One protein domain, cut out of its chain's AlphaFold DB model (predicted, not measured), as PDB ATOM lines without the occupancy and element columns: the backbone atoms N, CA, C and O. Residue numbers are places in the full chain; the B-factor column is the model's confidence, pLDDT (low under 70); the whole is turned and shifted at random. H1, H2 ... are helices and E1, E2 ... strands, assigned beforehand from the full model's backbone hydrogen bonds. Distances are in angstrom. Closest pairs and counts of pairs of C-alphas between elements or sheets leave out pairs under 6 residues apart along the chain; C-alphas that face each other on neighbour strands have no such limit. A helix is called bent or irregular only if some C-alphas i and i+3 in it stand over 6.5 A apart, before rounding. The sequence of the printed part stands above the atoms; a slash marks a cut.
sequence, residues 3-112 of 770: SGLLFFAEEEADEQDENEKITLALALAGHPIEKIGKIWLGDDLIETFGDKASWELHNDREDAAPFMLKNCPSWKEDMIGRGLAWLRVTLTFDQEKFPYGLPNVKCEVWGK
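Overview. This is residues 3 to 112 of the 770 residues of the protein "Phage tail protein" of Proteus mirabilis (UniProt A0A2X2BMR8). The model is a small sandwich in which a twisted sheet of four strands, E1, E2, E5 and E4, is partly faced by a ribbon of two strands, E3 and E6. The irregular helix H1 sits beside the four-stranded sheet, where E5 ends and E4 begins, and the short helix H2 only grazes that sheet. The 110 printed residues run E1, E2, E3, H1, E4, H2, E5, E6, with two helices and six strands, and the class is mixed. The larger sheet has the order E1, E2, E5, E4, and both sheets are antiparallel. The whole is compact and rounded, with a radius of gyration of the C-alphas of 13.9 A and spans of 39 by 31 by 19 A.

Arrangement. E1, residues 5 to 11, and E2, residues 21 to 29, form a hairpin; N 7 and O 25 are 3.0 A apart, within hydrogen-bond range. E2 is the antiparallel neighbour of E5, residues 85 to 92, with N 24 and O 89 at 2.8 A. E5 is the antiparallel neighbour of E4, residues 53 to 59, with N 56 and O 88 at 2.9 A. E1 and E4 are the edge strands. E3, residues 35 to 41, and E6, residues 105 to 110, are antiparallel, with N 37 and O 108 at 2.8 A. The two sheets make a sandwich, two sheets face to face: the facing parts are 10.0 A centre to centre, and the strands of the one stand at 38 degrees to those of the other. The closest C-alphas of E3 and E4 are those of Ile 36 and Leu 57, 7.6 A apart, and E2 and E6 are near each other. H1, residues 46 to 52, stands at the larger sheet's level, with a height over the sheet of 1.9 A; its closest C-alpha pair with E5 is Lys 52 and Thr 92, 4.8 A. H2, residues 66 to 71, is near E2 and apart from H1. Every O i to N i+4 pair is within hydrogen-bond range in H2, but in H1 0 of 3 are, beside 3 of 4 O i to N i+3 pairs.

Along the chain. E1 begins at C-alpha 5, (29.188, -47.798, -13.900). E2 is 25.1 A from first to last C-alpha, E5 23.4 A and E4 19.9 A; E1 and E3 are 18.0 A each, and E6 is 16.2 A. H1 is irregular, with C-alphas 48 and 51 9.3 A apart. E6 ends at C-alpha 110, (21.669, -36.102, -24.088).

Size, cuts and confidence. The two C-alphas farthest apart are those of Asp 17 and Lys 112, 42.4 A. The printed part has no cut. The links H2 to E5 and E5 to E6 are long. The mean pLDDT of the printed part is 89.7, and residues 13 to 18 are under 70.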
ATOM      1  N   SER A   3      23.253 -47.437 -18.941       86.75
ATOM      2  CA  SER A   3      23.442 -47.746 -17.521       86.75
ATOM      3  C   SER A   3      24.826 -47.263 -17.122       86.75
ATOM      4  O   SER A   3      25.793 -47.545 -17.828       86.75
ATOM      5  N   GLY A   4      24.923 -46.524 -16.021       85.75
ATOM      6  CA  GLY A   4      26.214 -46.048 -15.534       85.75
ATOM      7  C   GLY A   4      27.009 -47.141 -14.822       85.75
ATOM      8  O   GLY A   4      26.439 -48.112 -14.322       85.75
ATOM      9  N   LEU A   5      28.327 -46.964 -14.738       90.56
ATOM     10  CA  LEU A   5      29.188 -47.798 -13.900       90.56
ATOM     11  C   LEU A   5      29.003 -47.392 -12.433       90.56
ATOM     12  O   LEU A   5      29.308 -46.254 -12.070       90.56
ATOM     13  N   LEU A   6      28.534 -48.308 -11.586       93.44
ATOM     14  CA  LEU A   6      28.482 -48.090 -10.140       93.44
ATOM     15  C   LEU A   6      29.911 -48.029  -9.584       93.44
ATOM     16  O   LEU A   6      30.621 -49.032  -9.603       93.44
ATOM     17  N   PHE A   7      30.330 -46.862  -9.093       92.56
ATOM     18  CA  PHE A   7      31.673 -46.670  -8.526       92.56
ATOM     19  C   PHE A   7      31.662 -46.389  -7.019       92.56
ATOM     20  O   PHE A   7      32.715 -46.415  -6.384       92.56
ATOM     21  N   PHE A   8      30.489 -46.123  -6.444       95.25
ATOM     22  CA  PHE A   8      30.315 -45.927  -5.011       95.25
ATOM     23  C   PHE A   8      28.919 -46.372  -4.581       95.25
ATOM     24  O   PHE A   8      27.937 -46.084  -5.266       95.25
ATOM     25  N   ALA A   9      28.845 -47.046  -3.441       94.38
ATOM     26  CA  ALA A   9      27.608 -47.391  -2.762       94.38
ATOM     27  C   ALA A   9      27.866 -47.349  -1.253       94.38
ATOM     28  O   ALA A   9      28.870 -47.894  -0.797       94.38
ATOM     29  N   GLU A  10      26.986 -46.703  -0.498       93.50
ATOM     30  CA  GLU A  10      27.053 -46.673   0.964       93.50
ATOM     31  C   GLU A  10      25.639 -46.645   1.547       93.50
ATOM     32  O   GLU A  10      24.763 -45.925   1.053       93.50
ATOM     33  N   GLU A  11      25.427 -47.460   2.574       89.38
ATOM     34  CA  GLU A  11      24.213 -47.485   3.388       89.38
ATOM     35  C   GLU A  11      24.257 -46.365   4.441       89.38
ATOM     36  O   GLU A  11      25.327 -45.923   4.867       89.38
ATOM     37  N   GLU A  12      23.088 -45.857   4.829       83.69
ATOM     38  CA  GLU A  12      22.953 -44.871   5.903       83.69
ATOM     39  C   GLU A  12      23.475 -45.468   7.222       83.69
ATOM     40  O   GLU A  12      23.190 -46.611   7.563       83.69
ATOM     41  N   ALA A  13      24.284 -44.707   7.961       68.62
ATOM     42  CA  ALA A  13      24.916 -45.209   9.176       68.62
ATOM     43  C   ALA A  13      23.900 -45.321  10.327       68.62
ATOM     44  O   ALA A  13      23.545 -44.290  10.886       68.62
ATOM     45  N   ASP A  14      23.453 -46.541  10.657       64.38
ATOM     46  CA  ASP A  14      22.937 -47.025  11.960       64.38
ATOM     47  C   ASP A  14      22.339 -48.451  11.808       64.38
ATOM     48  O   ASP A  14      22.012 -48.871  10.702       64.38
ATOM     49  N   GLU A  15      22.161 -49.208  12.905       50.44
ATOM     50  CA  GLU A  15      21.365 -50.457  12.911       50.44
ATOM     51  C   GLU A  15      19.868 -50.105  12.783       50.44
ATOM     52  O   GLU A  15      19.178 -49.910  13.787       50.44
ATOM     53  N   GLN A  16      19.361 -49.950  11.558       56.38
ATOM     54  CA  GLN A  16      17.939 -49.698  11.309       56.38
ATOM     55  C   GLN A  16      17.292 -50.892  10.604       56.38
ATOM     56  O   GLN A  16      17.577 -51.170   9.448       56.38
ATOM     57  N   ASP A  17      16.361 -51.559  11.290       57.06
ATOM     58  CA  ASP A  17      15.588 -52.675  10.726       57.06
ATOM     59  C   ASP A  17      14.475 -52.208   9.746       57.06
ATOM     60  O   ASP A  17      13.898 -53.024   9.028       57.06
ATOM     61  N   GLU A  18      14.146 -50.902   9.699       60.88
ATOM     62  CA  GLU A  18      13.067 -50.323   8.874       60.88
ATOM     63  C   GLU A  18      13.470 -48.980   8.218       60.88
ATOM     64  O   GLU A  18      13.931 -48.066   8.896       60.88
ATOM     65  N   ASN A  19      13.189 -48.813   6.913       72.06
ATOM     66  CA  ASN A  19      13.474 -47.615   6.085       72.06
ATOM     67  C   ASN A  19      14.959 -47.263   5.871       72.06
ATOM     68  O   ASN A  19      15.280 -46.102   5.600       72.06
ATOM     69  N   GLU A  20      15.844 -48.254   5.929       84.06
ATOM     70  CA  GLU A  20      17.262 -48.092   5.605       84.06
ATOM     71  C   GLU A  20      17.459 -47.484   4.208       84.06
ATOM     72  O   GLU A  20      16.752 -47.830   3.259       84.06
ATOM     73  N   LYS A  21      18.409 -46.557   4.061       89.94
ATOM     74  CA  LYS A  21      18.716 -45.939   2.768       89.94
ATOM     75  C   LYS A  21      20.058 -46.395   2.255       89.94
ATOM     76  O   LYS A  21      21.031 -46.442   2.994       89.94
ATOM     77  N   ILE A  22      20.129 -46.583   0.947       92.31
ATOM     78  CA  ILE A  22      21.382 -46.782   0.232       92.31
ATOM     79  C   ILE A  22      21.575 -45.662  -0.781       92.31
ATOM     80  O   ILE A  22      20.667 -45.320  -1.543       92.31
ATOM     81  N   THR A  23      22.766 -45.071  -0.786       95.50
ATOM     82  CA  THR A  23      23.167 -44.050  -1.754       95.50
ATOM     83  C   THR A  23      24.179 -44.636  -2.725       95.50
ATOM     84  O   THR A  23      25.228 -45.134  -2.331       95.50
ATOM     85  N   LEU A  24      23.854 -44.553  -4.010       95.56
ATOM     86  CA  LEU A  24      24.617 -45.061  -5.140       95.56
ATOM     87  C   LEU A  24      25.162 -43.887  -5.957       95.56
ATOM     88  O   LEU A  24      24.452 -42.904  -6.184       95.56
ATOM     89  N   ALA A  25      26.386 -44.016  -6.462       95.56
ATOM     90  CA  ALA A  25      26.946 -43.107  -7.455       95.56
ATOM     91  C   ALA A  25      27.310 -43.880  -8.729       95.56
ATOM     92  O   ALA A  25      28.147 -44.790  -8.711       95.56
ATOM     93  N   LEU A  26      26.664 -43.514  -9.837       95.44
ATOM     94  CA  LEU A  26      26.832 -44.151 -11.141       95.44
ATOM     95  C   LEU A  26      27.506 -43.190 -12.120       95.44
ATOM     96  O   LEU A  26      26.975 -42.119 -12.405       95.44
ATOM     97  N   ALA A  27      28.653 -43.570 -12.677       93.94
ATOM     98  CA  ALA A  27      29.311 -42.807 -13.734       93.94
ATOM     99  C   ALA A  27      28.564 -43.027 -15.055       93.94
ATOM    100  O   ALA A  27      28.533 -44.144 -15.569       93.94
ATOM    101  N   LEU A  28      27.952 -41.968 -15.587       93.88
ATOM    102  CA  LEU A  28      27.171 -42.010 -16.822       93.88
ATOM    103  C   LEU A  28      28.050 -41.785 -18.054       93.88
ATOM    104  O   LEU A  28      27.918 -42.502 -19.039       93.88
ATOM    105  N   ALA A  29      28.946 -40.799 -18.007       93.44
ATOM    106  CA  ALA A  29      29.839 -40.490 -19.118       93.44
ATOM    107  C   ALA A  29      31.182 -39.933 -18.635       93.44
ATOM    108  O   ALA A  29      31.260 -39.220 -17.633       93.44
ATOM    109  N   GLY A  30      32.239 -40.213 -19.406       91.12
ATOM    110  CA  GLY A  30      33.594 -39.679 -19.207       91.12
ATOM    111  C   GLY A  30      33.772 -38.214 -19.628       91.12
ATOM    112  O   GLY A  30      34.891 -37.791 -19.903       91.12
ATOM    113  N   HIS A  31      32.673 -37.482 -19.781       92.25
ATOM    114  CA  HIS A  31      32.620 -36.084 -20.189       92.25
ATOM    115  C   HIS A  31      31.329 -35.447 -19.645       92.25
ATOM    116  O   HIS A  31      30.379 -36.175 -19.335       92.25
ATOM    117  N   PRO A  32      31.245 -34.105 -19.594       93.94
ATOM    118  CA  PRO A  32      29.998 -33.425 -19.277       93.94
ATOM    119  C   PRO A  32      28.911 -33.744 -20.316       93.94
ATOM    120  O   PRO A  32      29.202 -33.926 -21.505       93.94
ATOM    121  N   ILE A  33      27.657 -33.811 -19.876       95.50
ATOM    122  CA  ILE A  33      26.476 -34.061 -20.716       95.50
ATOM    123  C   ILE A  33      25.549 -32.844 -20.745       95.50
ATOM    124  O   ILE A  33      25.621 -31.992 -19.868       95.50
ATOM    125  N   GLU A  34      24.659 -32.758 -21.730       95.75
ATOM    126  CA  GLU A  34      23.650 -31.694 -21.789       95.75
ATOM    127  C   GLU A  34      22.587 -31.879 -20.699       95.75
ATOM    128  O   GLU A  34      22.323 -30.970 -19.915       95.75
ATOM    129  N   LYS A  35      21.972 -33.066 -20.631       94.81
ATOM    130  CA  LYS A  35      20.949 -33.389 -19.624       94.81
ATOM    131  C   LYS A  35      20.648 -34.884 -19.554       94.81
ATOM    132  O   LYS A  35      20.952 -35.646 -20.473       94.81
ATOM    133  N   ILE A  36      19.955 -35.269 -18.486       95.31
ATOM    134  CA  ILE A  36      19.246 -36.547 -18.374       95.31
ATOM    135  C   ILE A  36      17.758 -36.306 -18.663       95.31
ATOM    136  O   ILE A  36      17.208 -35.284 -18.251       95.31
ATOM    137  N   GLY A  37      17.121 -37.228 -19.385       93.06
ATOM    138  CA  GLY A  37      15.665 -37.288 -19.533       93.06
ATOM    139  C   GLY A  37      15.054 -38.256 -18.531       93.06
ATOM    140  O   GLY A  37      15.106 -38.029 -17.326       93.06
ATOM    141  N   LYS A  38      14.461 -39.341 -19.029       93.12
ATOM    142  CA  LYS A  38      13.835 -40.360 -18.180       93.12
ATOM    143  C   LYS A  38      14.880 -41.235 -17.476       93.12
ATOM    144  O   LYS A  38      15.934 -41.544 -18.038       93.12
ATOM    145  N   ILE A  39      14.559 -41.656 -16.254       94.19
ATOM    146  CA  ILE A  39      15.347 -42.604 -15.458       94.19
ATOM    147  C   ILE A  39      14.454 -43.790 -15.114       94.19
ATOM    148  O   ILE A  39      13.320 -43.610 -14.666       94.19
ATOM    149  N   TRP A  40      14.984 -44.990 -15.307       91.69
ATOM    150  CA  TRP A  40      14.327 -46.251 -15.005       91.69
ATOM    151  C   TRP A  40      15.092 -46.993 -13.917       91.69
ATOM    152  O   TRP A  40      16.325 -47.062 -13.952       91.69
ATOM    153  N   LEU A  41      14.346 -47.556 -12.972       90.56
ATOM    154  CA  LEU A  41      14.817 -48.480 -11.951       90.56
ATOM    155  C   LEU A  41      14.254 -49.864 -12.299       90.56
ATOM    156  O   LEU A  41      13.084 -50.150 -12.066       90.56
ATOM    157  N   GLY A  42      15.080 -50.708 -12.915       86.06
ATOM    158  CA  GLY A  42      14.607 -51.920 -13.579       86.06
ATOM    159  C   GLY A  42      13.832 -51.557 -14.844       86.06
ATOM    160  O   GLY A  42      14.418 -51.005 -15.782       86.06
ATOM    161  N   ASP A  43      12.534 -51.853 -14.846       82.81
ATOM    162  CA  ASP A  43      11.623 -51.565 -15.961       82.81
ATOM    163  C   ASP A  43      10.641 -50.418 -15.646       82.81
ATOM    164  O   ASP A  43       9.978 -49.901 -16.547       82.81
ATOM    165  N   ASP A  44      10.603 -49.954 -14.393       87.19
ATOM    166  CA  ASP A  44       9.715 -48.887 -13.933       87.19
ATOM    167  C   ASP A  44      10.411 -47.519 -13.943       87.19
ATOM    168  O   ASP A  44      11.601 -47.393 -13.650       87.19
ATOM    169  N   LEU A  45       9.665 -46.455 -14.259       90.88
ATOM    170  CA  LEU A  45      10.170 -45.081 -14.171       90.88
ATOM    171  C   LEU A  45      10.431 -44.696 -12.712       90.88
ATOM    172  O   LEU A  45       9.599 -44.956 -11.853       90.88
ATOM    173  N   ILE A  46      11.524 -43.979 -12.439       93.44
ATOM    174  CA  ILE A  46      11.885 -43.549 -11.074       93.44
ATOM    175  C   ILE A  46      10.765 -42.756 -10.375       93.44
ATOM    176  O   ILE A  46      10.617 -42.818  -9.159       93.44
ATOM    177  N   GLU A  47       9.932 -42.053 -11.144       91.44
ATOM    178  CA  GLU A  47       8.795 -41.269 -10.651       91.44
ATOM    179  C   GLU A  47       7.716 -42.135  -9.974       91.44
ATOM    180  O   GLU A  47       7.012 -41.655  -9.086       91.44
ATOM    181  N   THR A  48       7.598 -43.423 -10.327       91.88
ATOM    182  CA  THR A  48       6.612 -44.349  -9.731       91.88
ATOM    183  C   THR A  48       7.003 -44.820  -8.323       91.88
ATOM    184  O   THR A  48       6.192 -45.436  -7.619       91.88
ATOM    185  N   PHE A  49       8.231 -44.522  -7.889       89.62
ATOM    186  CA  PHE A  49       8.763 -44.875  -6.572       89.62
ATOM    187  C   PHE A  49       8.501 -43.797  -5.512       89.62
ATOM    188  O   PHE A  49       8.670 -44.067  -4.326       89.62
ATOM    189  N   GLY A  50       8.030 -42.605  -5.900       90.19
ATOM    190  CA  GLY A  50       7.676 -41.543  -4.957       90.19
ATOM    191  C   GLY A  50       8.861 -41.096  -4.095       90.19
ATOM    192  O   GLY A  50       9.925 -40.774  -4.610       90.19
ATOM    193  N   ASP A  51       8.679 -41.077  -2.776       90.06
ATOM    194  CA  ASP A  51       9.708 -40.716  -1.794       90.06
ATOM    195  C   ASP A  51      10.752 -41.821  -1.556       90.06
ATOM    196  O   ASP A  51      11.779 -41.576  -0.920       90.06
ATOM    197  N   LYS A  52      10.529 -43.025  -2.099       91.38
ATOM    198  CA  LYS A  52      11.443 -44.167  -1.963       91.38
ATOM    199  C   LYS A  52      12.653 -44.099  -2.889       91.38
ATOM    200  O   LYS A  52      13.604 -44.845  -2.676       91.38
ATOM    201  N   ALA A  53      12.656 -43.211  -3.882       94.62
ATOM    202  CA  ALA A  53      13.805 -42.981  -4.748       94.62
ATOM    203  C   ALA A  53      14.034 -41.483  -4.969       94.62
ATOM    204  O   ALA A  53      13.117 -40.730  -5.278       94.62
ATOM    205  N   SER A  54      15.285 -41.044  -4.856       94.88
ATOM    206  CA  SER A  54      15.697 -39.684  -5.208       94.88
ATOM    207  C   SER A  54      16.973 -39.720  -6.030       94.88
ATOM    208  O   SER A  54      17.778 -40.638  -5.887       94.88
ATOM    209  N   TRP A  55      17.189 -38.710  -6.868       95.75
ATOM    210  CA  TRP A  55      18.377 -38.646  -7.710       95.75
ATOM    211  C   TRP A  55      18.908 -37.221  -7.851       95.75
ATOM    212  O   TRP A  55      18.206 -36.251  -7.572       95.75
ATOM    213  N   GLU A  56      20.179 -37.092  -8.216       95.81
ATOM    214  CA  GLU A  56      20.811 -35.815  -8.554       95.81
ATOM    215  C   GLU A  56      21.872 -36.041  -9.635       95.81
ATOM    216  O   GLU A  56      22.745 -36.898  -9.484       95.81
ATOM    217  N   LEU A  57      21.791 -35.286 -10.733       95.88
ATOM    218  CA  LEU A  57      22.841 -35.262 -11.747       95.88
ATOM    219  C   LEU A  57      23.976 -34.355 -11.278       95.88
ATOM    220  O   LEU A  57      23.778 -33.181 -10.971       95.88
ATOM    221  N   HIS A  58      25.185 -34.888 -11.320       95.75
ATOM    222  CA  HIS A  58      26.417 -34.157 -11.119       95.75
ATOM    223  C   HIS A  58      27.190 -34.131 -12.435       95.75
ATOM    224  O   HIS A  58      27.535 -35.171 -12.991       95.75
ATOM    225  N   ASN A  59      27.418 -32.930 -12.956       94.62
ATOM    226  CA  ASN A  59      27.938 -32.722 -14.299       94.62
ATOM    227  C   ASN A  59      29.159 -31.808 -14.221       94.62
ATOM    228  O   ASN A  59      28.992 -30.605 -14.044       94.62
ATOM    229  N   ASP A  60      30.356 -32.395 -14.280       93.62
ATOM    230  CA  ASP A  60      31.634 -31.682 -14.156       93.62
ATOM    231  C   ASP A  60      31.727 -30.796 -12.906       93.62
ATOM    232  O   ASP A  60      31.923 -29.582 -12.964       93.62
ATOM    233  N   ARG A  61      31.503 -31.404 -11.737       92.00
ATOM    234  CA  ARG A  61      31.593 -30.665 -10.475       92.00
ATOM    235  C   ARG A  61      33.023 -30.226 -10.198       92.00
ATOM    236  O   ARG A  61      33.963 -30.993 -10.383       92.00
ATOM    237  N   GLU A  62      33.158 -29.035  -9.625       93.56
ATOM    238  CA  GLU A  62      34.441 -28.501  -9.153       93.56
ATOM    239  C   GLU A  62      34.708 -28.795  -7.669       93.56
ATOM    240  O   GLU A  62      35.861 -28.815  -7.223       93.56
ATOM    241  N   ASP A  63      33.638 -29.063  -6.921       93.69
ATOM    242  CA  ASP A  63      33.602 -29.334  -5.491       93.69
ATOM    243  C   ASP A  63      32.926 -30.681  -5.183       93.69
ATOM    244  O   ASP A  63      32.068 -31.170  -5.927       93.69
ATOM    245  N   ALA A  64      33.313 -31.296  -4.063       93.06
ATOM    246  CA  ALA A  64      32.697 -32.539  -3.616       93.06
ATOM    247  C   ALA A  64      31.199 -32.330  -3.354       93.06
ATOM    248  O   ALA A  64      30.779 -31.308  -2.810       93.06
ATOM    249  N   ALA A  65      30.385 -33.309  -3.753       93.88
ATOM    250  CA  ALA A  65      28.934 -33.208  -3.663       93.88
ATOM    251  C   ALA A  65      28.487 -33.022  -2.194       93.88
ATOM    252  O   ALA A  65      28.706 -33.926  -1.381       93.88
ATOM    253  N   PRO A  66      27.815 -31.905  -1.839       94.19
ATOM    254  CA  PRO A  66      27.437 -31.626  -0.450       94.19
ATOM    255  C   PRO A  66      26.523 -32.692   0.155       94.19
ATOM    256  O   PRO A  66      26.628 -33.000   1.341       94.19
ATOM    257  N   PHE A  67      25.639 -33.281  -0.661       94.19
ATOM    258  CA  PHE A  67      24.800 -34.397  -0.234       94.19
ATOM    259  C   PHE A  67      25.646 -35.611   0.159       94.19
ATOM    260  O   PHE A  67      25.390 -36.215   1.196       94.19
ATOM    261  N   MET A  68      26.657 -35.952  -0.642       94.81
ATOM    262  CA  MET A  68      27.513 -37.106  -0.370       94.81
ATOM    263  C   MET A  68      28.344 -36.876   0.894       94.81
ATOM    264  O   MET A  68      28.296 -37.696   1.796       94.81
ATOM    265  N   LEU A  69      28.996 -35.715   1.036       93.94
ATOM    266  CA  LEU A  69      29.771 -35.378   2.243       93.94
ATOM    267  C   LEU A  69      28.943 -35.428   3.535       93.94
ATOM    268  O   LEU A  69      29.470 -35.718   4.606       93.94
ATOM    269  N   LYS A  70      27.651 -35.100   3.446       93.12
ATOM    270  CA  LYS A  70      26.754 -35.085   4.600       93.12
ATOM    271  C   LYS A  70      26.243 -36.477   4.974       93.12
ATOM    272  O   LYS A  70      26.096 -36.746   6.161       93.12
ATOM    273  N   ASN A  71      25.897 -37.302   3.985       91.19
ATOM    274  CA  ASN A  71      25.140 -38.540   4.204       91.19
ATOM    275  C   ASN A  71      25.969 -39.819   3.994       91.19
ATOM    276  O   ASN A  71      25.495 -40.895   4.335       91.19
ATOM    277  N   CYS A  72      27.181 -39.716   3.446       93.19
ATOM    278  CA  CYS A  72      28.055 -40.843   3.125       93.19
ATOM    279  C   CYS A  72      29.406 -40.671   3.852       93.19
ATOM    280  O   CYS A  72      30.276 -39.955   3.348       93.19
ATOM    281  N   PRO A  73      29.603 -41.279   5.042       91.44
ATOM    282  CA  PRO A  73      30.832 -41.149   5.836       91.44
ATOM    283  C   PRO A  73      32.119 -41.530   5.094       91.44
ATOM    284  O   PRO A  73      33.192 -41.001   5.396       91.44
ATOM    285  N   SER A  74      32.024 -42.447   4.131       94.25
ATOM    286  CA  SER A  74      33.162 -42.897   3.332       94.25
ATOM    287  C   SER A  74      33.500 -41.943   2.178       94.25
ATOM    288  O   SER A  74      34.577 -42.069   1.582       94.25
ATOM    289  N   TRP A  75      32.623 -40.980   1.865       94.88
ATOM    290  CA  TRP A  75      32.832 -39.985   0.815       94.88
ATOM    291  C   TRP A  75      33.711 -38.827   1.297       94.88
ATOM    292  O   TRP A  75      33.411 -38.149   2.277       94.88
ATOM    293  N   LYS A  76      34.806 -38.568   0.584       94.50
ATOM    294  CA  LYS A  76      35.823 -37.581   0.976       94.50
ATOM    295  C   LYS A  76      35.755 -36.313   0.126       94.50
ATOM    296  O   LYS A  76      35.218 -36.318  -0.979       94.50
ATOM    297  N   GLU A  77      36.353 -35.228   0.616       94.19
ATOM    298  CA  GLU A  77      36.404 -33.934  -0.090       94.19
ATOM    299  C   GLU A  77      37.162 -33.987  -1.429       94.19
ATOM    300  O   GLU A  77      36.953 -33.137  -2.292       94.19
ATOM    301  N   ASP A  78      38.020 -34.990  -1.631       93.06
ATOM    302  CA  ASP A  78      38.736 -35.232  -2.886       93.06
ATOM    303  C   ASP A  78      37.953 -36.116  -3.881       93.06
ATOM    304  O   ASP A  78      38.330 -36.212  -5.052       93.06
ATOM    305  N   MET A  79      36.821 -36.701  -3.471       93.06
ATOM    306  CA  MET A  79      35.915 -37.472  -4.330       93.06
ATOM    307  C   MET A  79      34.932 -36.535  -5.045       93.06
ATOM    308  O   MET A  79      33.783 -36.362  -4.648       93.06
ATOM    309  N   ILE A  80      35.408 -35.874  -6.099       91.44
ATOM    310  CA  ILE A  80      34.647 -34.821  -6.800       91.44
ATOM    311  C   ILE A  80      33.983 -35.344  -8.085       91.44
ATOM    312  O   ILE A  80      32.837 -35.011  -8.388       91.44
ATOM    313  N   GLY A  81      34.702 -36.175  -8.848       89.25
ATOM    314  CA  GLY A  81      34.273 -36.598 -10.186       89.25
ATOM    315  C   GLY A  81      34.459 -35.520 -11.265       89.25
ATOM    316  O   GLY A  81      33.606 -35.384 -12.137       89.25
ATOM    317  N   ARG A  82      35.555 -34.746 -11.208       91.19
ATOM    318  CA  ARG A  82      35.892 -33.721 -12.218       91.19
ATOM    319  C   ARG A  82      35.954 -34.313 -13.626       91.19
ATOM    320  O   ARG A  82      36.535 -35.379 -13.822       91.19
ATOM    321  N   GLY A  83      35.395 -33.602 -14.598       90.50
ATOM    322  CA  GLY A  83      35.309 -34.011 -15.998       90.50
ATOM    323  C   GLY A  83      34.297 -35.123 -16.281       90.50
ATOM    324  O   GLY A  83      34.182 -35.542 -17.430       90.50
ATOM    325  N   LEU A  84      33.571 -35.618 -15.272       92.62
ATOM    326  CA  LEU A  84      32.610 -36.712 -15.410       92.62
ATOM    327  C   LEU A  84      31.174 -36.206 -15.276       92.62
ATOM    328  O   LEU A  84      30.881 -35.303 -14.488       92.62
ATOM    329  N   ALA A  85      30.265 -36.870 -15.984       95.62
ATOM    330  CA  ALA A  85      28.848 -36.841 -15.663       95.62
ATOM    331  C   ALA A  85      28.505 -38.093 -14.856       95.62
ATOM    332  O   ALA A  85      28.674 -39.220 -15.333       95.62
ATOM    333  N   TRP A  86      28.019 -37.910 -13.634       95.81
ATOM    334  CA  TRP A  86      27.629 -39.002 -12.754       95.81
ATOM    335  C   TRP A  86      26.303 -38.717 -12.060       95.81
ATOM    336  O   TRP A  86      25.922 -37.573 -11.819       95.81
ATOM    337  N   LEU A  87      25.566 -39.782 -11.777       96.50
ATOM    338  CA  LEU A  87      24.249 -39.740 -11.170       96.50
ATOM    339  C   LEU A  87      24.343 -40.263  -9.746       96.50
ATOM    340  O   LEU A  87      24.731 -41.413  -9.531       96.50
ATOM    341  N   ARG A  88      23.938 -39.439  -8.783       95.88
ATOM    342  CA  ARG A  88      23.592 -39.922  -7.451       95.88
ATOM    343  C   ARG A  88      22.174 -40.479  -7.499       95.88
ATOM    344  O   ARG A  88      21.270 -39.780  -7.952       95.88
ATOM    345  N   VAL A  89      21.970 -41.681  -6.971       96.19
ATOM    346  CA  VAL A  89      20.644 -42.253  -6.701       96.19
ATOM    347  C   VAL A  89      20.599 -42.700  -5.246       96.19
ATOM    348  O   VAL A  89      21.451 -43.469  -4.824       96.19
ATOM    349  N   THR A  90      19.617 -42.243  -4.475       95.50
ATOM    350  CA  THR A  90      19.371 -42.739  -3.114       95.50
ATOM    351  C   THR A  90      18.044 -43.475  -3.093       95.50
ATOM    352  O   THR A  90      17.022 -42.901  -3.476       95.50
ATOM    353  N   LEU A  91      18.072 -44.724  -2.639       93.81
ATOM    354  CA  LEU A  91      16.916 -45.607  -2.528       93.81
ATOM    355  C   LEU A  91      16.625 -45.862  -1.050       93.81
ATOM    356  O   LEU A  91      17.552 -46.062  -0.272       93.81
ATOM    357  N   THR A  92      15.351 -45.842  -0.671       91.94
ATOM    358  CA  THR A  92      14.890 -46.198   0.679       91.94
ATOM    359  C   THR A  92      14.302 -47.598   0.636       91.94
ATOM    360  O   THR A  92      13.428 -47.851  -0.191       91.94
ATOM    361  N   PHE A  93      14.761 -48.488   1.513       86.38
ATOM    362  CA  PHE A  93      14.331 -49.875   1.573       86.38
ATOM    363  C   PHE A  93      12.809 -49.972   1.678       86.38
ATOM    364  O   PHE A  93      12.166 -49.339   2.520       86.38
ATOM    365  N   ASP A  94      12.247 -50.772   0.781       83.62
ATOM    366  CA  ASP A  94      10.827 -51.054   0.687       83.62
ATOM    367  C   ASP A  94      10.665 -52.383  -0.058       83.62
ATOM    368  O   ASP A  94      11.070 -52.515  -1.214       83.62
ATOM    369  N   GLN A  95      10.118 -53.388   0.623       80.94
ATOM    370  CA  GLN A  95      10.022 -54.745   0.088       80.94
ATOM    371  C   GLN A  95       9.030 -54.851  -1.086       80.94
ATOM    372  O   GLN A  95       9.180 -55.735  -1.927       80.94
ATOM    373  N   GLU A  96       8.033 -53.962  -1.168       80.25
ATOM    374  CA  GLU A  96       7.071 -53.944  -2.274       80.25
ATOM    375  C   GLU A  96       7.662 -53.272  -3.516       80.25
ATOM    376  O   GLU A  96       7.434 -53.733  -4.634       80.25
ATOM    377  N   LYS A  97       8.439 -52.197  -3.332       79.94
ATOM    378  CA  LYS A  97       9.085 -51.458  -4.427       79.94
ATOM    379  C   LYS A  97      10.376 -52.106  -4.920       79.94
ATOM    380  O   LYS A  97      10.677 -52.015  -6.106       79.94
ATOM    381  N   PHE A  98      11.123 -52.776  -4.045       83.19
ATOM    382  CA  PHE A  98      12.404 -53.414  -4.367       83.19
ATOM    383  C   PHE A  98      12.407 -54.919  -4.022       83.19
ATOM    384  O   PHE A  98      13.282 -55.388  -3.290       83.19
ATOM    385  N   PRO A  99      11.464 -55.722  -4.560       77.06
ATOM    386  CA  PRO A  99      11.295 -57.131  -4.182       77.06
ATOM    387  C   PRO A  99      12.483 -58.025  -4.572       77.06
ATOM    388  O   PRO A  99      12.647 -59.115  -4.024       77.06
ATOM    389  N   TYR A 100      13.312 -57.572  -5.517       79.56
ATOM    390  CA  TYR A 100      14.480 -58.293  -6.032       79.56
ATOM    391  C   TYR A 100      15.818 -57.661  -5.604       79.56
ATOM    392  O   TYR A 100      16.862 -58.014  -6.151       79.56
ATOM    393  N   GLY A 101      15.802 -56.736  -4.637       83.25
ATOM    394  CA  GLY A 101      16.982 -55.984  -4.209       83.25
ATOM    395  C   GLY A 101      17.258 -54.755  -5.080       83.25
ATOM    396  O   GLY A 101      16.328 -54.131  -5.593       83.25
ATOM    397  N   LEU A 102      18.536 -54.382  -5.224       85.69
ATOM    398  CA  LEU A 102      18.933 -53.161  -5.933       85.69
ATOM    399  C   LEU A 102      18.546 -53.221  -7.423       85.69
ATOM    400  O   LEU A 102      19.023 -54.104  -8.142       85.69
ATOM    401  N   PRO A 103      17.717 -52.283  -7.913       88.25
ATOM    402  CA  PRO A 103      17.305 -52.258  -9.307       88.25
ATOM    403  C   PRO A 103      18.440 -51.767 -10.214       88.25
ATOM    404  O   PRO A 103      19.287 -50.966  -9.818       88.25
ATOM    405  N   ASN A 104      18.418 -52.197 -11.476       89.50
ATOM    406  CA  ASN A 104      19.327 -51.660 -12.484       89.50
ATOM    407  C   ASN A 104      18.920 -50.225 -12.859       89.50
ATOM    408  O   ASN A 104      17.779 -50.004 -13.262       89.50
ATOM    409  N   VAL A 105      19.840 -49.265 -12.766       92.62
ATOM    410  CA  VAL A 105      19.560 -47.854 -13.066       92.62
ATOM    411  C   VAL A 105      19.900 -47.553 -14.521       92.62
ATOM    412  O   VAL A 105      21.068 -47.547 -14.910       92.62
ATOM    413  N   LYS A 106      18.889 -47.230 -15.326       92.69
ATOM    414  CA  LYS A 106      19.062 -46.830 -16.729       92.69
ATOM    415  C   LYS A 106      18.595 -45.394 -16.936       92.69
ATOM    416  O   LYS A 106      17.570 -44.993 -16.400       92.69
ATOM    417  N   CYS A 107      19.321 -44.627 -17.742       93.19
ATOM    418  CA  CYS A 107      19.049 -43.211 -17.982       93.19
ATOM    419  C   CYS A 107      18.991 -42.896 -19.477       93.19
ATOM    420  O   CYS A 107      19.799 -43.384 -20.272       93.19
ATOM    421  N   GLU A 108      18.063 -42.033 -19.869       93.12
ATOM    422  CA  GLU A 108      18.093 -41.349 -21.157       93.12
ATOM    423  C   GLU A 108      19.040 -40.152 -21.054       93.12
ATOM    424  O   GLU A 108      18.882 -39.313 -20.170       93.12
ATOM    425  N   VAL A 109      20.044 -40.078 -21.927       93.81
ATOM    426  CA  VAL A 109      21.130 -39.096 -21.814       93.81
ATOM    427  C   VAL A 109      21.287 -38.341 -23.124       93.81
ATOM    428  O   VAL A 109      21.479 -38.945 -24.178       93.81
ATOM    429  N   TRP A 110      21.255 -37.014 -23.031       94.75
ATOM    430  CA  TRP A 110      21.669 -36.102 -24.088       94.75
ATOM    431  C   TRP A 110      23.149 -35.837 -23.874       94.75
ATOM    432  O   TRP A 110      23.520 -35.233 -22.873       94.75
ATOM    433  N   GLY A 111      23.976 -36.370 -24.771       93.06
ATOM    434  CA  GLY A 111      25.422 -36.458 -24.591       93.06
ATOM    435  C   GLY A 111      26.174 -35.126 -24.643       93.06
ATOM    436  O   GLY A 111      25.701 -34.079 -24.204       93.06
ATOM    437  N   LYS A 112      27.400 -35.193 -25.154       92.75
ATOM    438  CA  LYS A 112      28.347 -34.079 -25.165       92.75
ATOM    439  C   LYS A 112      27.896 -32.943 -26.091       92.75
ATOM    440  O   LYS A 112      27.250 -33.181 -27.110       92.75
TER     441      LYS A 112